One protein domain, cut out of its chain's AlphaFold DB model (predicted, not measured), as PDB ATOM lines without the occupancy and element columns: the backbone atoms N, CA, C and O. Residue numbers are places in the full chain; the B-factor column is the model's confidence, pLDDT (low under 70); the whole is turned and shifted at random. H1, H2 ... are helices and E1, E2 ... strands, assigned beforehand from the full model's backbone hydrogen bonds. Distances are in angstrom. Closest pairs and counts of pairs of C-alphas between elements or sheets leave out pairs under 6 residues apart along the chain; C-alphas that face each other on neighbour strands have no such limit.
ATOM      1  N   LYS A   2       9.818   7.682  -1.754       60.62
ATOM      2  CA  LYS A   2      10.589   8.887  -2.161       60.62
ATOM      3  C   LYS A   2      12.112   8.669  -2.272       60.62
ATOM      4  O   LYS A   2      12.698   9.041  -3.274       60.62
ATOM      5  N   LYS A   3      12.736   7.997  -1.293       68.56
ATOM      6  CA  LYS A   3      14.184   7.688  -1.317       68.56
ATOM      7  C   LYS A   3      14.603   6.777  -2.481       68.56
ATOM      8  O   LYS A   3      15.681   6.958  -3.025       68.56
ATOM      9  N   VAL A   4      13.741   5.832  -2.867       76.62
ATOM     10  CA  VAL A   4      14.005   4.915  -3.987       76.62
ATOM     11  C   VAL A   4      13.926   5.674  -5.309       76.62
ATOM     12  O   VAL A   4      14.845   5.554  -6.099       76.62
ATOM     13  N   ALA A   5      12.913   6.531  -5.491       75.81
ATOM     14  CA  ALA A   5      12.770   7.371  -6.685       75.81
ATOM     15  C   ALA A   5      13.940   8.355  -6.883       75.81
ATOM     16  O   ALA A   5      14.380   8.564  -8.009       75.81
ATOM     17  N   PHE A   6      14.475   8.928  -5.798       79.81
ATOM     18  CA  PHE A   6      15.676   9.772  -5.859       79.81
ATOM     19  C   PHE A   6      16.926   8.984  -6.265       79.81
ATOM     20  O   PHE A   6      17.739   9.492  -7.033       79.81
ATOM     21  N   LEU A   7      17.069   7.743  -5.788       84.06
ATOM     22  CA  LEU A   7      18.187   6.877  -6.158       84.06
ATOM     23  C   LEU A   7      18.118   6.485  -7.641       84.06
ATOM     24  O   LEU A   7      19.120   6.592  -8.344       84.06
ATOM     25  N   THR A   8      16.939   6.092  -8.142       85.81
ATOM     26  CA  THR A   8      16.759   5.787  -9.569       85.81
ATOM     27  C   THR A   8      16.996   7.008 -10.445       85.81
ATOM     28  O   THR A   8      17.678   6.886 -11.456       85.81
ATOM     29  N   LEU A   9      16.505   8.188 -10.054       87.94
ATOM     30  CA  LEU A   9      16.759   9.424 -10.795       87.94
ATOM     31  C   LEU A   9      18.261   9.748 -10.846       87.94
ATOM     32  O   LEU A   9      18.771  10.092 -11.905       87.94
ATOM     33  N   GLY A  10      18.975   9.577  -9.730       87.19
ATOM     34  CA  GLY A  10      20.427   9.765  -9.677       87.19
ATOM     35  C   GLY A  10      21.179   8.821 -10.617       87.19
ATOM     36  O   GLY A  10      22.044   9.266 -11.364       87.19
ATOM     37  N   ILE A  11      20.806   7.537 -10.646       90.25
ATOM     38  CA  ILE A  11      21.399   6.549 -11.562       90.25
ATOM     39  C   ILE A  11      21.117   6.921 -13.019       90.25
ATOM     40  O   ILE A  11      22.031   6.893 -13.836       90.25
ATOM     41  N   VAL A  12      19.887   7.322 -13.349       90.31
ATOM     42  CA  VAL A  12      19.522   7.744 -14.712       90.31
ATOM     43  C   VAL A  12      20.342   8.957 -15.152       90.31
ATOM     44  O   VAL A  12      20.847   8.969 -16.271       90.31
ATOM     45  N   VAL A  13      20.536   9.946 -14.275       89.88
ATOM     46  CA  VAL A  13      21.372  11.120 -14.569       89.88
ATOM     47  C   VAL A  13      22.833  10.728 -14.783       89.88
ATOM     48  O   VAL A  13      23.446  11.223 -15.723       89.88
ATOM     49  N   ILE A  14      23.386   9.820 -13.972       90.00
ATOM     50  CA  ILE A  14      24.764   9.334 -14.145       90.00
ATOM     51  C   ILE A  14      24.904   8.583 -15.469       90.00
ATOM     52  O   ILE A  14      25.821   8.875 -16.227       90.00
ATOM     53  N   VAL A  15      23.982   7.672 -15.788       87.50
ATOM     54  CA  VAL A  15      24.003   6.919 -17.051       87.50
ATOM     55  C   VAL A  15      23.900   7.861 -18.248       87.50
ATOM     56  O   VAL A  15      24.665   7.713 -19.196       87.50
ATOM     57  N   LEU A  16      23.017   8.862 -18.196       84.69
ATOM     58  CA  LEU A  16      22.906   9.881 -19.242       84.69
ATOM     59  C   LEU A  16      24.184  10.715 -19.359       84.69
ATOM     60  O   LEU A  16      24.667  10.912 -20.467       84.69
ATOM     61  N   ALA A  17      24.761  11.167 -18.244       82.19
ATOM     62  CA  ALA A  17      25.998  11.944 -18.245       82.19
ATOM     63  C   ALA A  17      27.184  11.137 -18.793       82.19
ATOM     64  O   ALA A  17      27.950  11.648 -19.607       82.19
ATOM     65  N   SER A  18      27.312   9.865 -18.405       80.12
ATOM     66  CA  SER A  18      28.321   8.947 -18.936       80.12
ATOM     67  C   SER A  18      28.103   8.669 -20.420       80.12
ATOM     68  O   SER A  18      29.055   8.735 -21.189       80.12
ATOM     69  N   TYR A  19      26.863   8.413 -20.844       79.69
ATOM     70  CA  TYR A  19      26.527   8.190 -22.252       79.69
ATOM     71  C   TYR A  19      26.869   9.404 -23.113       79.69
ATOM     72  O   TYR A  19      27.443   9.263 -24.188       79.69
ATOM     73  N   VAL A  20      26.554  10.596 -22.618       76.69
ATOM     74  CA  VAL A  20      26.923  11.867 -23.232       76.69
ATOM     75  C   VAL A  20      28.452  11.918 -23.342       76.69
ATOM     76  O   VAL A  20      28.964  11.887 -24.458       76.69
ATOM     77  N   LEU A  21      29.199  11.853 -22.235       73.69
ATOM     78  CA  LEU A  21      30.673  11.942 -22.223       73.69
ATOM     79  C   LEU A  21      31.382  10.936 -23.145       73.69
ATOM     80  O   LEU A  21      32.334  11.316 -23.817       73.69
ATOM     81  N   ILE A  22      30.912   9.688 -23.209       73.50
ATOM     82  CA  ILE A  22      31.506   8.629 -24.047       73.50
ATOM     83  C   ILE A  22      31.307   8.905 -25.544       73.50
ATOM     84  O   ILE A  22      32.122   8.491 -26.363       73.50
ATOM     85  N   ASN A  23      30.241   9.612 -25.917       75.25
ATOM     86  CA  ASN A  23      29.936   9.901 -27.315       75.25
ATOM     87  C   ASN A  23      30.493  11.247 -27.806       75.25
ATOM     88  O   ASN A  23      30.341  11.571 -28.989       75.25
ATOM     89  N   LEU A  24      31.149  12.022 -26.935       82.81
ATOM     90  CA  LEU A  24      31.812  13.262 -27.322       82.81
ATOM     91  C   LEU A  24      33.031  12.961 -28.199       82.81
ATOM     92  O   LEU A  24      34.053  12.472 -27.727       82.81
ATOM     93  N   ARG A  25      32.942  13.328 -29.472       87.31
ATOM     94  CA  ARG A  25      34.027  13.216 -30.445       87.31
ATOM     95  C   ARG A  25      34.639  14.583 -30.653       87.31
ATOM     96  O   ARG A  25      33.930  15.544 -30.955       87.31
ATOM     97  N   SER A  26      35.943  14.684 -30.433       90.88
ATOM     98  CA  SER A  26      36.687  15.912 -30.701       90.88
ATOM     99  C   SER A  26      37.152  15.909 -32.151       90.88
ATOM    100  O   SER A  26      37.575  14.876 -32.659       90.88
ATOM    101  N   VAL A  27      37.074  17.069 -32.793       91.75
ATOM    102  CA  VAL A  27      37.666  17.302 -34.110       91.75
ATOM    103  C   VAL A  27      38.980  18.017 -33.859       91.75
ATOM    104  O   VAL A  27      38.988  19.122 -33.303       91.75
ATOM    105  N   TYR A  28      40.073  17.365 -34.220       92.12
ATOM    106  CA  TYR A  28      41.406  17.941 -34.201       92.12
ATOM    107  C   TYR A  28      41.813  18.288 -35.620       92.12
ATOM    108  O   TYR A  28      41.426  17.593 -36.547       92.12
ATOM    109  N   PHE A  29      42.591  19.342 -35.778       91.00
ATOM    110  CA  PHE A  29      43.274  19.669 -37.011       91.00
ATOM    111  C   PHE A  29      44.763  19.500 -36.794       91.00
ATOM    112  O   PHE A  29      45.289  19.943 -35.769       91.00
ATOM    113  N   PHE A  30      45.402  18.837 -37.741       88.06
ATOM    114  CA  PHE A  30      46.841  18.689 -37.802       88.06
ATOM    115  C   PHE A  30      47.350  19.548 -38.935       88.06
ATOM    116  O   PHE A  30      46.977  19.326 -40.085       88.06
ATOM    117  N   ASP A  31      48.164  20.526 -38.581       85.50
ATOM    118  CA  ASP A  31      48.804  21.419 -39.531       85.50
ATOM    119  C   ASP A  31      49.968  20.684 -40.209       85.50
ATOM    120  O   ASP A  31      50.852  20.155 -39.534       85.50
ATOM    121  N   ALA A  32      49.955  20.616 -41.539       79.19
ATOM    122  CA  ALA A  32      50.968  19.901 -42.311       79.19
ATOM    123  C   ALA A  32      52.357  20.552 -42.205       79.19
ATOM    124  O   ALA A  32      53.372  19.861 -42.277       79.19
ATOM    125  N   ARG A  33      52.417  21.869 -41.996       76.31
ATOM    126  CA  ARG A  33      53.656  22.644 -41.934       76.31
ATOM    127  C   ARG A  33      54.265  22.624 -40.538       76.31
ATOM    128  O   ARG A  33      55.461  22.382 -40.393       76.31
ATOM    129  N   THR A  34      53.465  22.915 -39.514       81.19
ATOM    130  CA  THR A  34      53.951  22.997 -38.122       81.19
ATOM    131  C   THR A  34      53.918  21.652 -37.402       81.19
ATOM    132  O   THR A  34      54.580  21.487 -36.379       81.19
ATOM    133  N   GLN A  35      53.168  20.682 -37.935       79.81
ATOM    134  CA  GLN A  35      52.881  19.385 -37.314       79.81
ATOM    135  C   GLN A  35      52.128  19.502 -35.977       79.81
ATOM    136  O   GLN A  35      52.028  18.535 -35.213       79.81
ATOM    137  N   GLU A  36      51.565  20.675 -35.676       85.31
ATOM    138  CA  GLU A  36      50.837  20.911 -34.437       85.31
ATOM    139  C   GLU A  36      49.408  20.356 -34.491       85.31
ATOM    140  O   GLU A  36      48.682  20.484 -35.480       85.31
ATOM    141  N   LYS A  37      48.979  19.755 -33.372       88.06
ATOM    142  CA  LYS A  37      47.616  19.251 -33.165       88.06
ATOM    143  C   LYS A  37      46.763  20.298 -32.458       88.06
ATOM    144  O   LYS A  37      46.876  20.477 -31.244       88.06
ATOM    145  N   THR A  38      45.806  20.882 -33.168       90.75
ATOM    146  CA  THR A  38      44.880  21.881 -32.619       90.75
ATOM    147  C   THR A  38      43.470  21.321 -32.495       90.75
ATOM    148  O   THR A  38      42.903  20.786 -33.442       90.75
ATOM    149  N   LYS A  39      42.841  21.440 -31.320       92.31
ATOM    150  CA  LYS A  39      41.431  21.054 -31.158       92.31
ATOM    151  C   LYS A  39      40.519  22.135 -31.746       92.31
ATOM    152  O   LYS A  39      40.411  23.209 -31.165       92.31
ATOM    153  N   LEU A  40      39.802  21.824 -32.826       89.69
ATOM    154  CA  LEU A  40      38.875  22.762 -33.468       89.69
ATOM    155  C   LEU A  40      37.510  22.795 -32.771       89.69
ATOM    156  O   LEU A  40      36.955  23.855 -32.477       89.69
ATOM    157  N   THR A  41      36.920  21.619 -32.533       91.00
ATOM    158  CA  THR A  41      35.565  21.520 -31.975       91.00
ATOM    159  C   THR A  41      35.266  20.151 -31.358       91.00
ATOM    160  O   THR A  41      36.152  19.311 -31.178       91.00
ATOM    161  N   SER A  42      34.016  19.916 -30.956       89.69
ATOM    162  CA  SER A  42      33.520  18.598 -30.551       89.69
ATOM    163  C   SER A  42      32.031  18.439 -30.852       89.69
ATOM    164  O   SER A  42      31.278  19.411 -30.814       89.69
ATOM    165  N   PHE A  43      31.592  17.208 -31.097       86.12
ATOM    166  CA  PHE A  43      30.188  16.865 -31.303       86.12
ATOM    167  C   PHE A  43      29.815  15.556 -30.597       86.12
ATOM    168  O   PHE A  43      30.663  14.709 -30.344       86.12
ATOM    169  N   TRP A  44      28.535  15.400 -30.258       76.94
ATOM    170  CA  TRP A  44      28.051  14.301 -29.410       76.94
ATOM    171  C   TRP A  44      27.530  13.081 -30.166       76.94
ATOM    172  O   TRP A  44      27.373  12.027 -29.571       76.94
ATOM    173  N   PHE A  45      27.198  13.203 -31.444       77.88
ATOM    174  CA  PHE A  45      26.603  12.108 -32.210       77.88
ATOM    175  C   PHE A  45      27.436  11.866 -33.447       77.88
ATOM    176  O   PHE A  45      27.860  12.837 -34.066       77.88
ATOM    177  N   LYS A  46      27.661  10.595 -33.793       81.12
ATOM    178  CA  LYS A  46      28.274  10.226 -35.070       81.12
ATOM    179  C   LYS A  46      27.476  10.900 -36.191       81.12
ATOM    180  O   LYS A  46      26.247  10.882 -36.164       81.12
ATOM    181  N   ARG A  47      28.186  11.566 -37.092       84.25
ATOM    182  CA  ARG A  47      27.627  12.238 -38.264       84.25
ATOM    183  C   ARG A  47      28.339  11.698 -39.484       84.25
ATOM    184  O   ARG A  47      29.500  11.307 -39.366       84.25
ATOM    185  N   ASP A  48      27.651  11.746 -40.609       88.00
ATOM    186  CA  ASP A  48      28.214  11.370 -41.903       88.00
ATOM    187  C   ASP A  48      28.733  12.603 -42.656       88.00
ATOM    188  O   ASP A  48      29.382  12.471 -43.679       88.00
ATOM    189  N   GLU A  49      28.517  13.810 -42.116       91.06
ATOM    190  CA  GLU A  49      29.000  15.072 -42.682       91.06
ATOM    191  C   GLU A  49      29.425  16.068 -41.589       91.06
ATOM    192  O   GLU A  49      28.884  16.091 -40.469       91.06
ATOM    193  N   ILE A  50      30.373  16.943 -41.932       88.56
ATOM    194  CA  ILE A  50      30.799  18.090 -41.127       88.56
ATOM    195  C   ILE A  50      30.927  19.348 -41.982       88.56
ATOM    196  O   ILE A  50      31.584  19.358 -43.014       88.56
ATOM    197  N   THR A  51      30.350  20.446 -41.496       90.00
ATOM    198  CA  THR A  51      30.594  21.777 -42.060       90.00
ATOM    199  C   THR A  51      31.795  22.418 -41.370       90.00
ATOM    200  O   THR A  51      31.716  22.777 -40.185       90.00
ATOM    201  N   MET A  52      32.888  22.586 -42.107       86.06
ATOM    202  CA  MET A  52      34.098  23.277 -41.662       86.06
ATOM    203  C   MET A  52      33.821  24.779 -41.516       86.06
ATOM    204  O   MET A  52      33.159  25.387 -42.356       86.06
ATOM    205  N   ARG A  53      34.261  25.383 -40.403       85.75
ATOM    206  CA  ARG A  53      33.997  26.802 -40.100       85.75
ATOM    207  C   ARG A  53      35.290  27.599 -40.070       85.75
ATOM    208  O   ARG A  53      36.144  27.302 -39.246       85.75
ATOM    209  N   ASP A  54      35.361  28.689 -40.825       77.00
ATOM    210  CA  ASP A  54      36.529  29.583 -40.913       77.00
ATOM    211  C   ASP A  54      37.045  30.045 -39.540       77.00
ATOM    212  O   ASP A  54      38.242  30.059 -39.276       77.00
ATOM    213  N   ARG A  55      36.136  30.327 -38.596       82.50
ATOM    214  CA  ARG A  55      36.484  30.706 -37.211       82.50
ATOM    215  C   ARG A  55      37.300  29.656 -36.443       82.50
ATOM    216  O   ARG A  55      37.784  29.945 -35.357       82.50
ATOM    217  N   TRP A  56      37.350  28.412 -36.916       86.50
ATOM    218  CA  TRP A  56      38.201  27.372 -36.335       86.50
ATOM    219  C   TRP A  56      39.675  27.593 -36.673       86.50
ATOM    220  O   TRP A  56      40.539  27.139 -35.932       86.50
ATOM    221  N   PHE A  57      39.934  28.338 -37.743       83.44
ATOM    222  CA  PHE A  57      41.247  28.592 -38.313       83.44
ATOM    223  C   PHE A  57      41.716  30.040 -38.099       83.44
ATOM    224  O   PHE A  57      42.864  30.369 -38.365       83.44
ATOM    225  N   SER A  58      40.861  30.915 -37.555       76.31
ATOM    226  CA  SER A  58      41.144  32.352 -37.406       76.31
ATOM    227  C   SER A  58      42.338  32.692 -36.510       76.31
ATOM    228  O   SER A  58      42.846  33.805 -36.589       76.31
ATOM    229  N   ASN A  59      42.738  31.773 -35.630       79.81
ATOM    230  CA  ASN A  59      43.814  31.987 -34.658       79.81
ATOM    231  C   ASN A  59      45.158  31.398 -35.099       79.81
ATOM    232  O   ASN A  59      46.121  31.502 -34.349       79.81
ATOM    233  N   PHE A  60      45.212  30.733 -36.252       82.44
ATOM    234  CA  PHE A  60      46.477  30.283 -36.821       82.44
ATOM    235  C   PHE A  60      47.225  31.503 -37.348       82.44
ATOM    236  O   PHE A  60      46.594  32.450 -37.822       82.44
ATOM    237  N   ASP A  61      48.551  31.495 -37.270       78.06
ATOM    238  CA  ASP A  61      49.361  32.646 -37.675       78.06
ATOM    239  C   ASP A  61      49.455  32.772 -39.203       78.06
ATOM    240  O   ASP A  61      49.408  33.882 -39.729       78.06
ATOM    241  N   ASP A  62      49.459  31.649 -39.920       73.44
ATOM    242  CA  ASP A  62      49.637  31.608 -41.373       73.44
ATOM    243  C   ASP A  62      48.398  32.053 -42.166       73.44
ATOM    244  O   ASP A  62      47.257  31.932 -41.708       73.44
ATOM    245  N   ASP A  63      48.631  32.596 -43.365       69.44
ATOM    246  CA  ASP A  63      47.572  33.007 -44.294       69.44
ATOM    247  C   ASP A  63      46.985  31.825 -45.062       69.44
ATOM    248  O   ASP A  63      45.794  31.831 -45.353       69.44
ATOM    249  N   VAL A  64      47.790  30.797 -45.335       69.81
ATOM    250  CA  VAL A  64      47.356  29.524 -45.917       69.81
ATOM    251  C   VAL A  64      47.639  28.429 -44.902       69.81
ATOM    252  O   VAL A  64      48.757  28.300 -44.409       69.81
ATOM    253  N   ILE A  65      46.617  27.647 -44.586       76.62
ATOM    254  CA  ILE A  65      46.660  26.549 -43.630       76.62
ATOM    255  C   ILE A  65      46.265  25.294 -44.382       76.62
ATOM    256  O   ILE A  65      45.159  25.195 -44.911       76.62
ATOM    257  N   SER A  66      47.153  24.316 -44.388       78.44
ATOM    258  CA  SER A  66      46.937  23.022 -45.017       78.44
ATOM    259  C   SER A  66      47.161  21.922 -43.997       78.44
ATOM    260  O   SER A  66      47.994  22.023 -43.096       78.44
ATOM    261  N   GLY A  67      46.350  20.877 -44.083       83.12
ATOM    262  CA  GLY A  67      46.418  19.787 -43.133       83.12
ATOM    263  C   GLY A  67      45.254  18.828 -43.266       83.12
ATOM    264  O   GLY A  67      44.611  18.709 -44.311       83.12
ATOM    265  N   PHE A  68      44.959  18.148 -42.170       86.00
ATOM    266  CA  PHE A  68      43.806  17.267 -42.105       86.00
ATOM    267  C   PHE A  68      43.082  17.388 -40.777       86.00
ATOM    268  O   PHE A  68      43.681  17.541 -39.708       86.00
ATOM    269  N   ALA A  69      41.760  17.277 -40.839       89.94
ATOM    270  CA  ALA A  69      40.959  17.071 -39.654       89.94
ATOM    271  C   ALA A  69      40.953  15.582 -39.291       89.94
ATOM    272  O   ALA A  69      40.593  14.739 -40.110       89.94
ATOM    273  N   LEU A  70      41.314  15.267 -38.048       90.62
ATOM    274  CA  LEU A  70      41.149  13.953 -37.444       90.62
ATOM    275  C   LEU A  70      39.960  13.976 -36.496       90.62
ATOM    276  O   LEU A  70      39.878  14.791 -35.568       90.62
ATOM    277  N   ILE A  71      39.090  12.998 -36.678       91.19
ATOM    278  CA  ILE A  71      38.033  12.673 -35.736       91.19
ATOM    279  C   ILE A  71      38.262  11.232 -35.322       91.19
ATOM    280  O   ILE A  71      38.274  10.352 -36.172       91.19
ATOM    281  N   GLU A  72      38.445  10.971 -34.034       87.25
ATOM    282  CA  GLU A  72      38.677   9.611 -33.555       87.25
ATOM    283  C   GLU A  72      37.887   9.306 -32.283       87.25
ATOM    284  O   GLU A  72      37.686  10.169 -31.422       87.25
ATOM    285  N   ASP A  73      37.443   8.059 -32.169       82.25
ATOM    286  CA  ASP A  73      37.019   7.443 -30.917       82.25
ATOM    287  C   ASP A  73      37.836   6.166 -30.653       82.25
ATOM    288  O   ASP A  73      38.913   5.979 -31.221       82.25
ATOM    289  N   GLN A  74      37.389   5.314 -29.731       80.69
ATOM    290  CA  GLN A  74      38.116   4.084 -29.398       80.69
ATOM    291  C   GLN A  74      38.185   3.095 -30.566       80.69
ATOM    292  O   GLN A  74      39.164   2.368 -30.669       80.69
ATOM    293  N   LYS A  75      37.166   3.072 -31.432       84.69
ATOM    294  CA  LYS A  75      36.982   2.018 -32.440       84.69
ATOM    295  C   LYS A  75      37.123   2.510 -33.863       84.69
ATOM    296  O   LYS A  75      37.406   1.721 -34.749       84.69
ATOM    297  N   THR A  76      36.868   3.790 -34.088       87.69
ATOM    298  CA  THR A  76      36.792   4.359 -35.423       87.69
ATOM    299  C   THR A  76      37.519   5.682 -35.503       87.69
ATOM    300  O   THR A  76      37.738   6.371 -34.501       87.69
ATOM    301  N   TYR A  77      37.891   6.043 -36.720       88.50
ATOM    302  CA  TYR A  77      38.448   7.339 -37.037       88.50
ATOM    303  C   TYR A  77      37.971   7.815 -38.407       88.50
ATOM    304  O   TYR A  77      37.467   7.040 -39.215       88.50
ATOM    305  N   ALA A  78      38.122   9.105 -38.653       88.75
ATOM    306  CA  ALA A  78      37.945   9.722 -39.951       88.75
ATOM    307  C   ALA A  78      39.041  10.769 -40.137       88.75
ATOM    308  O   ALA A  78      39.394  11.481 -39.190       88.75
ATOM    309  N   ILE A  79      39.571  10.838 -41.354       86.06
ATOM    310  CA  ILE A  79      40.558  11.830 -41.766       86.06
ATOM    311  C   ILE A  79      39.988  12.570 -42.958       86.06
ATOM    312  O   ILE A  79      39.535  11.946 -43.914       86.06
ATOM    313  N   ILE A  80      40.001  13.893 -42.871       86.25
ATOM    314  CA  ILE A  80      39.454  14.778 -43.891       86.25
ATOM    315  C   ILE A  80      40.565  15.755 -44.280       86.25
ATOM    316  O   ILE A  80      40.882  16.627 -43.462       86.25
ATOM    317  N   PRO A  81      41.179  15.623 -45.472       79.81
ATOM    318  CA  PRO A  81      42.082  16.648 -45.980       79.81
ATOM    319  C   PRO A  81      41.347  17.984 -46.069       79.81
ATOM    320  O   PRO A  81      40.183  18.051 -46.474       79.81
ATOM    321  N   TYR A  82      42.009  19.051 -45.637       80.44
ATOM    322  CA  TYR A  82      41.407  20.372 -45.636       80.44
ATOM    323  C   TYR A  82      42.458  21.463 -45.784       80.44
ATOM    324  O   TYR A  82      43.502  21.436 -45.132       80.44
ATOM    325  N   VAL A  83      42.125  22.451 -46.608       74.38
ATOM    326  CA  VAL A  83      42.902  23.674 -46.784       74.38
ATOM    327  C   VAL A  83      42.007  24.855 -46.469       74.38
ATOM    328  O   VAL A  83      40.805  24.843 -46.737       74.38
ATOM    329  N   TYR A  84      42.602  25.872 -45.870       75.06
ATOM    330  CA  TYR A  84      41.976  27.142 -45.582       75.06
ATOM    331  C   TYR A  84      42.932  28.267 -45.947       75.06
ATOM    332  O   TYR A  84      44.098  28.220 -45.570       75.06
ATOM    333  N   THR A  85      42.414  29.314 -46.575       69.56
ATOM    334  CA  THR A  85      43.156  30.559 -46.762       69.56
ATOM    335  C   THR A  85      42.403  31.677 -46.069       69.56
ATOM    336  O   THR A  85      41.183  31.799 -46.193       69.56
ATOM    337  N   LYS A  86      43.113  32.492 -45.288       68.75
ATOM    338  CA  LYS A  86      42.541  33.698 -44.698       68.75
ATOM    339  C   LYS A  86      42.118  34.621 -45.842       68.75
ATOM    340  O   LYS A  86      42.960  34.982 -46.661       68.75
ATOM    341  N   PRO A  87      40.842  35.022 -45.917       59.03
ATOM    342  CA  PRO A  87      40.406  35.937 -46.960       59.03
ATOM    343  C   PRO A  87      41.084  37.305 -46.767       59.03
ATOM    344  O   PRO A  87      40.951  37.918 -45.708       59.03
ATOM    345  N   ILE A  88      41.807  37.790 -47.786       55.50
ATOM    346  CA  ILE A  88      42.450  39.130 -47.824       55.50
ATOM    347  C   ILE A  88      41.654  40.073 -48.756       55.50
ATOM    348  O   ILE A  88      42.167  41.028 -49.334       55.50
ATOM    349  N   PHE A  89      40.374  39.779 -48.962       56.25
ATOM    350  CA  PHE A  89      39.631  40.250 -50.124       56.25
ATOM    351  C   PHE A  89      38.825  41.545 -49.897       56.25
ATOM    352  O   PHE A  89      38.383  41.851 -48.788       56.25
ATOM    353  N   ASP A  90      38.594  42.277 -50.995       53.34
ATOM    354  CA  ASP A  90      37.447  43.180 -51.182       53.34
ATOM    355  C   ASP A  90      36.126  42.414 -50.914       53.34
ATOM    356  O   ASP A  90      36.062  41.199 -51.115       53.34
ATOM    357  N   GLN A  91      35.067  43.109 -50.476       51.25
ATOM    358  CA  GLN A  91      33.732  42.537 -50.259       51.25
ATOM    359  C   GLN A  91      33.217  41.682 -51.429       51.25
ATOM    360  O   GLN A  91      32.561  40.675 -51.172       51.25
ATOM    361  N   GLU A  92      33.481  42.040 -52.690       50.34
ATOM    362  CA  GLU A  92      33.000  41.242 -53.831       50.34
ATOM    363  C   GLU A  92      33.716  39.888 -53.938       50.34
ATOM    364  O   GLU A  92      33.067  38.855 -54.107       50.34
ATOM    365  N   LEU A  93      35.036  39.873 -53.767       48.25
ATOM    366  CA  LEU A  93      35.866  38.668 -53.827       48.25
ATOM    367  C   LEU A  93      35.609  37.728 -52.634       48.25
ATOM    368  O   LEU A  93      35.570  36.511 -52.812       48.25
ATOM    369  N   ASP A  94      35.328  38.275 -51.445       55.94
ATOM    370  CA  ASP A  94      34.886  37.479 -50.292       55.94
ATOM    371  C   ASP A  94      33.554  36.768 -50.586       55.94
ATOM    372  O   ASP A  94      33.429  35.573 -50.344       55.94
ATOM    373  N   ILE A  95      32.571  37.434 -51.206       53.28
ATOM    374  CA  ILE A  95      31.290  36.792 -51.560       53.28
ATOM    375  C   ILE A  95      31.499  35.585 -52.491       53.28
ATOM    376  O   ILE A  95      30.868  34.544 -52.292       53.28
ATOM    377  N   PHE A  96      32.391  35.691 -53.480       52.84
ATOM    378  CA  PHE A  96      32.700  34.584 -54.393       52.84
ATOM    379  C   PHE A  96      33.489  33.457 -53.720       52.84
ATOM    380  O   PHE A  96      33.152  32.286 -53.914       52.84
ATOM    381  N   TYR A  97      34.480  33.789 -52.894       55.81
ATOM    382  CA  TYR A  97      35.219  32.831 -52.070       55.81
ATOM    383  C   TYR A  97      34.263  32.012 -51.186       55.81
ATOM    384  O   TYR A  97      34.251  30.780 -51.199       55.81
ATOM    385  N   GLN A  98      33.365  32.701 -50.485       61.84
ATOM    386  CA  GLN A  98      32.380  32.098 -49.590       61.84
ATOM    387  C   GLN A  98      31.374  31.193 -50.323       61.84
ATOM    388  O   GLN A  98      30.837  30.270 -49.706       61.84
ATOM    389  N   ALA A  99      31.111  31.447 -51.609       59.91
ATOM    390  CA  ALA A  99      30.172  30.680 -52.427       59.91
ATOM    391  C   ALA A  99      30.760  29.381 -53.009       59.91
ATOM    392  O   ALA A  99      29.995  28.454 -53.266       59.91
ATOM    393  N   ASN A 100      32.081  29.309 -53.219       57.12
ATOM    394  CA  ASN A 100      32.734  28.186 -53.913       57.12
ATOM    395  C   ASN A 100      33.560  27.271 -52.994       57.12
ATOM    396  O   ASN A 100      33.908  26.158 -53.390       57.12
ATOM    397  N   LEU A 101      33.871  27.705 -51.769       65.19
ATOM    398  CA  LEU A 101      34.546  26.856 -50.791       65.19
ATOM    399  C   LEU A 101      33.620  25.706 -50.378       65.19
ATOM    400  O   LEU A 101      32.582  25.930 -49.743       65.19
ATOM    401  N   ASP A 102      34.013  24.469 -50.679       70.69
ATOM    402  CA  ASP A 102      33.274  23.307 -50.211       70.69
ATOM    403  C   ASP A 102      33.600  23.054 -48.737       70.69
ATOM    404  O   ASP A 102      34.618  22.469 -48.361       70.69
ATOM    405  N   ARG A 103      32.698  23.529 -47.882       77.75
ATOM    406  CA  ARG A 103      32.791  23.378 -46.429       77.75
ATOM    407  C   ARG A 103      32.188  22.084 -45.925       77.75
ATOM    408  O   ARG A 103      32.475  21.712 -44.788       77.75
ATOM    409  N   ASN A 104      31.298  21.471 -46.695       86.31
ATOM    410  CA  ASN A 104      30.535  20.318 -46.252       86.31
ATOM    411  C   ASN A 104      31.302  19.070 -46.654       86.31
ATOM    412  O   ASN A 104      31.220  18.604 -47.781       86.31
ATOM    413  N   LYS A 105      32.071  18.544 -45.710       83.81
ATOM    414  CA  LYS A 105      32.887  17.361 -45.936       83.81
ATOM    415  C   LYS A 105      32.148  16.125 -45.463       83.81
ATOM    416  O   LYS A 105      31.677  16.083 -44.323       83.81
ATOM    417  N   GLU A 106      32.079  15.126 -46.332       86.06
ATOM    418  CA  GLU A 106      31.657  13.784 -45.953       86.06
ATOM    419  C   GLU A 106      32.646  13.203 -44.932       86.06
ATOM    420  O   GLU A 106      33.864  13.380 -45.025       86.06
ATOM    421  N   ILE A 107      32.118  12.524 -43.918       86.81
ATOM    422  CA  ILE A 107      32.894  11.815 -42.907       86.81
ATOM    423  C   ILE A 107      32.874  10.328 -43.246       86.81
ATOM    424  O   ILE A 107      31.969   9.587 -42.855       86.81
ATOM    425  N   ILE A 108      33.939   9.875 -43.898       86.00
ATOM    426  CA  ILE A 108      34.156   8.454 -44.158       86.00
ATOM    427  C   ILE A 108      34.789   7.821 -42.917       86.00
ATOM    428  O   ILE A 108      35.981   7.975 -42.643       86.00
ATOM    429  N   TRP A 109      33.970   7.112 -42.142       85.94
ATOM    430  CA  TRP A 109      34.418   6.410 -40.944       85.94
ATOM    431  C   TRP A 109      35.155   5.123 -41.286       85.94
ATOM    432  O   TRP A 109      34.651   4.285 -42.031       85.94
ATOM    433  N   ARG A 110      36.309   4.939 -40.657       84.94
ATOM    434  CA  ARG A 110      37.148   3.750 -40.767       84.94
ATOM    435  C   ARG A 110      37.316   3.096 -39.412       84.94
ATOM    436  O   ARG A 110      37.395   3.790 -38.396       84.94
ATOM    437  N   ASP A 111      37.375   1.774 -39.405       85.00
ATOM    438  CA  ASP A 111      37.636   0.997 -38.200       85.00
ATOM    439  C   ASP A 111      39.133   1.026 -37.859       85.00
ATOM    440  O   ASP A 111      39.992   0.992 -38.739       85.00
ATOM    441  N   LYS A 112      39.446   1.106 -36.565       82.00
ATOM    442  CA  LYS A 112      40.814   1.062 -36.046       82.00
ATOM    443  C   LYS A 112      41.284  -0.381 -35.946       82.00
ATOM    444  O   LYS A 112      40.588  -1.232 -35.391       82.00
TER     445      LYS A 112
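This is residues 2 to 112 of the 245 residues of an uncharacterized protein of Tenericutes bacterium MZ-XQ (UniProt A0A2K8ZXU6). A long straight helix, H1, sticks out with residues 2 to 18 like a handle from a strongly twisted, four-stranded sheet, and residues 90 to 96, mostly in the short helix H2, stick out at the far end of the length. A small ladder of two strands, E3 and E6, sits near the edge strand E5, and the last residues fold back to pair with the beginning of E5. The printed part has 111 residues, with two named helices and six named strands in the order H1 E1 E2 E3 E4 E5 H2 E6. The large sheet runs E2 - E1 - E4 - E5, all antiparallel, and the class is mixed, helices and strands. The whole is loose, with a radius of gyration of the C-alphas of 19.0 A, and elongated, spanning 66 by 34 by 25 A.

Start at H1, residues 2 to 23, which is not on the large sheet. A tight link leads to E1, residues 25 to 31, which forms a hairpin with E2, residues 37 to 43; look for N 27 and O 41, 2.9 A apart. H1 and E2 are only just apart, at 8.0 A. E3, residues 49 to 51, comes next and is apart from E2. E4, residues 64 to 72, is the antiparallel neighbour of E1 at 149 degrees, with N 28 and O 70 at 2.9 A. E4 forms a hairpin with E5, residues 76 to 85, where N 69 and O 80 are 2.8 A apart. From edge to edge of this sheet the strands' lines turn by 66 degrees. H2, residues 91 to 100, is not on the sheet and is apart from H1. E6, residues 104 to 106, is the antiparallel neighbour of E3, with N 50 and O 105 at 2.9 A. The closest C-alphas of E5 and E6, those of Ile 80 and Lys 105, are 7.3 A apart. Residues 110 to 111 pair antiparallel with residues 76 to 77 of E5. In H1 and H2 every O i to N i+4 pair is within hydrogen-bond range.

Find C-alpha 2 at (10.589, 8.887, -2.161); from there H1 runs 31.7 A to C-alpha 23. E1 measures 19.2 A, E2 17.7 A and E4 25.0 A. E5 begins at C-alpha 76, at (36.792, 4.359, -35.423), and runs 29.2 A. H2 measures 14.8 A. E3 and E6 are short, and E6 ends at C-alpha 106, at (31.657, 13.784, -45.953).

The two C-alphas farthest apart, those of Lys 2 and Asp 90, are 65.6 A apart. Without the stretches that stand free, the body of 87 residues spans 44 by 28 by 21 A. The printed part has no cut, and the link from E3 to E4, residues 52 to 63, is long. Look for pLDDT under 70 at residues 2 to 3, 63 to 64 and 85 to 101; its mean over H2 is 55.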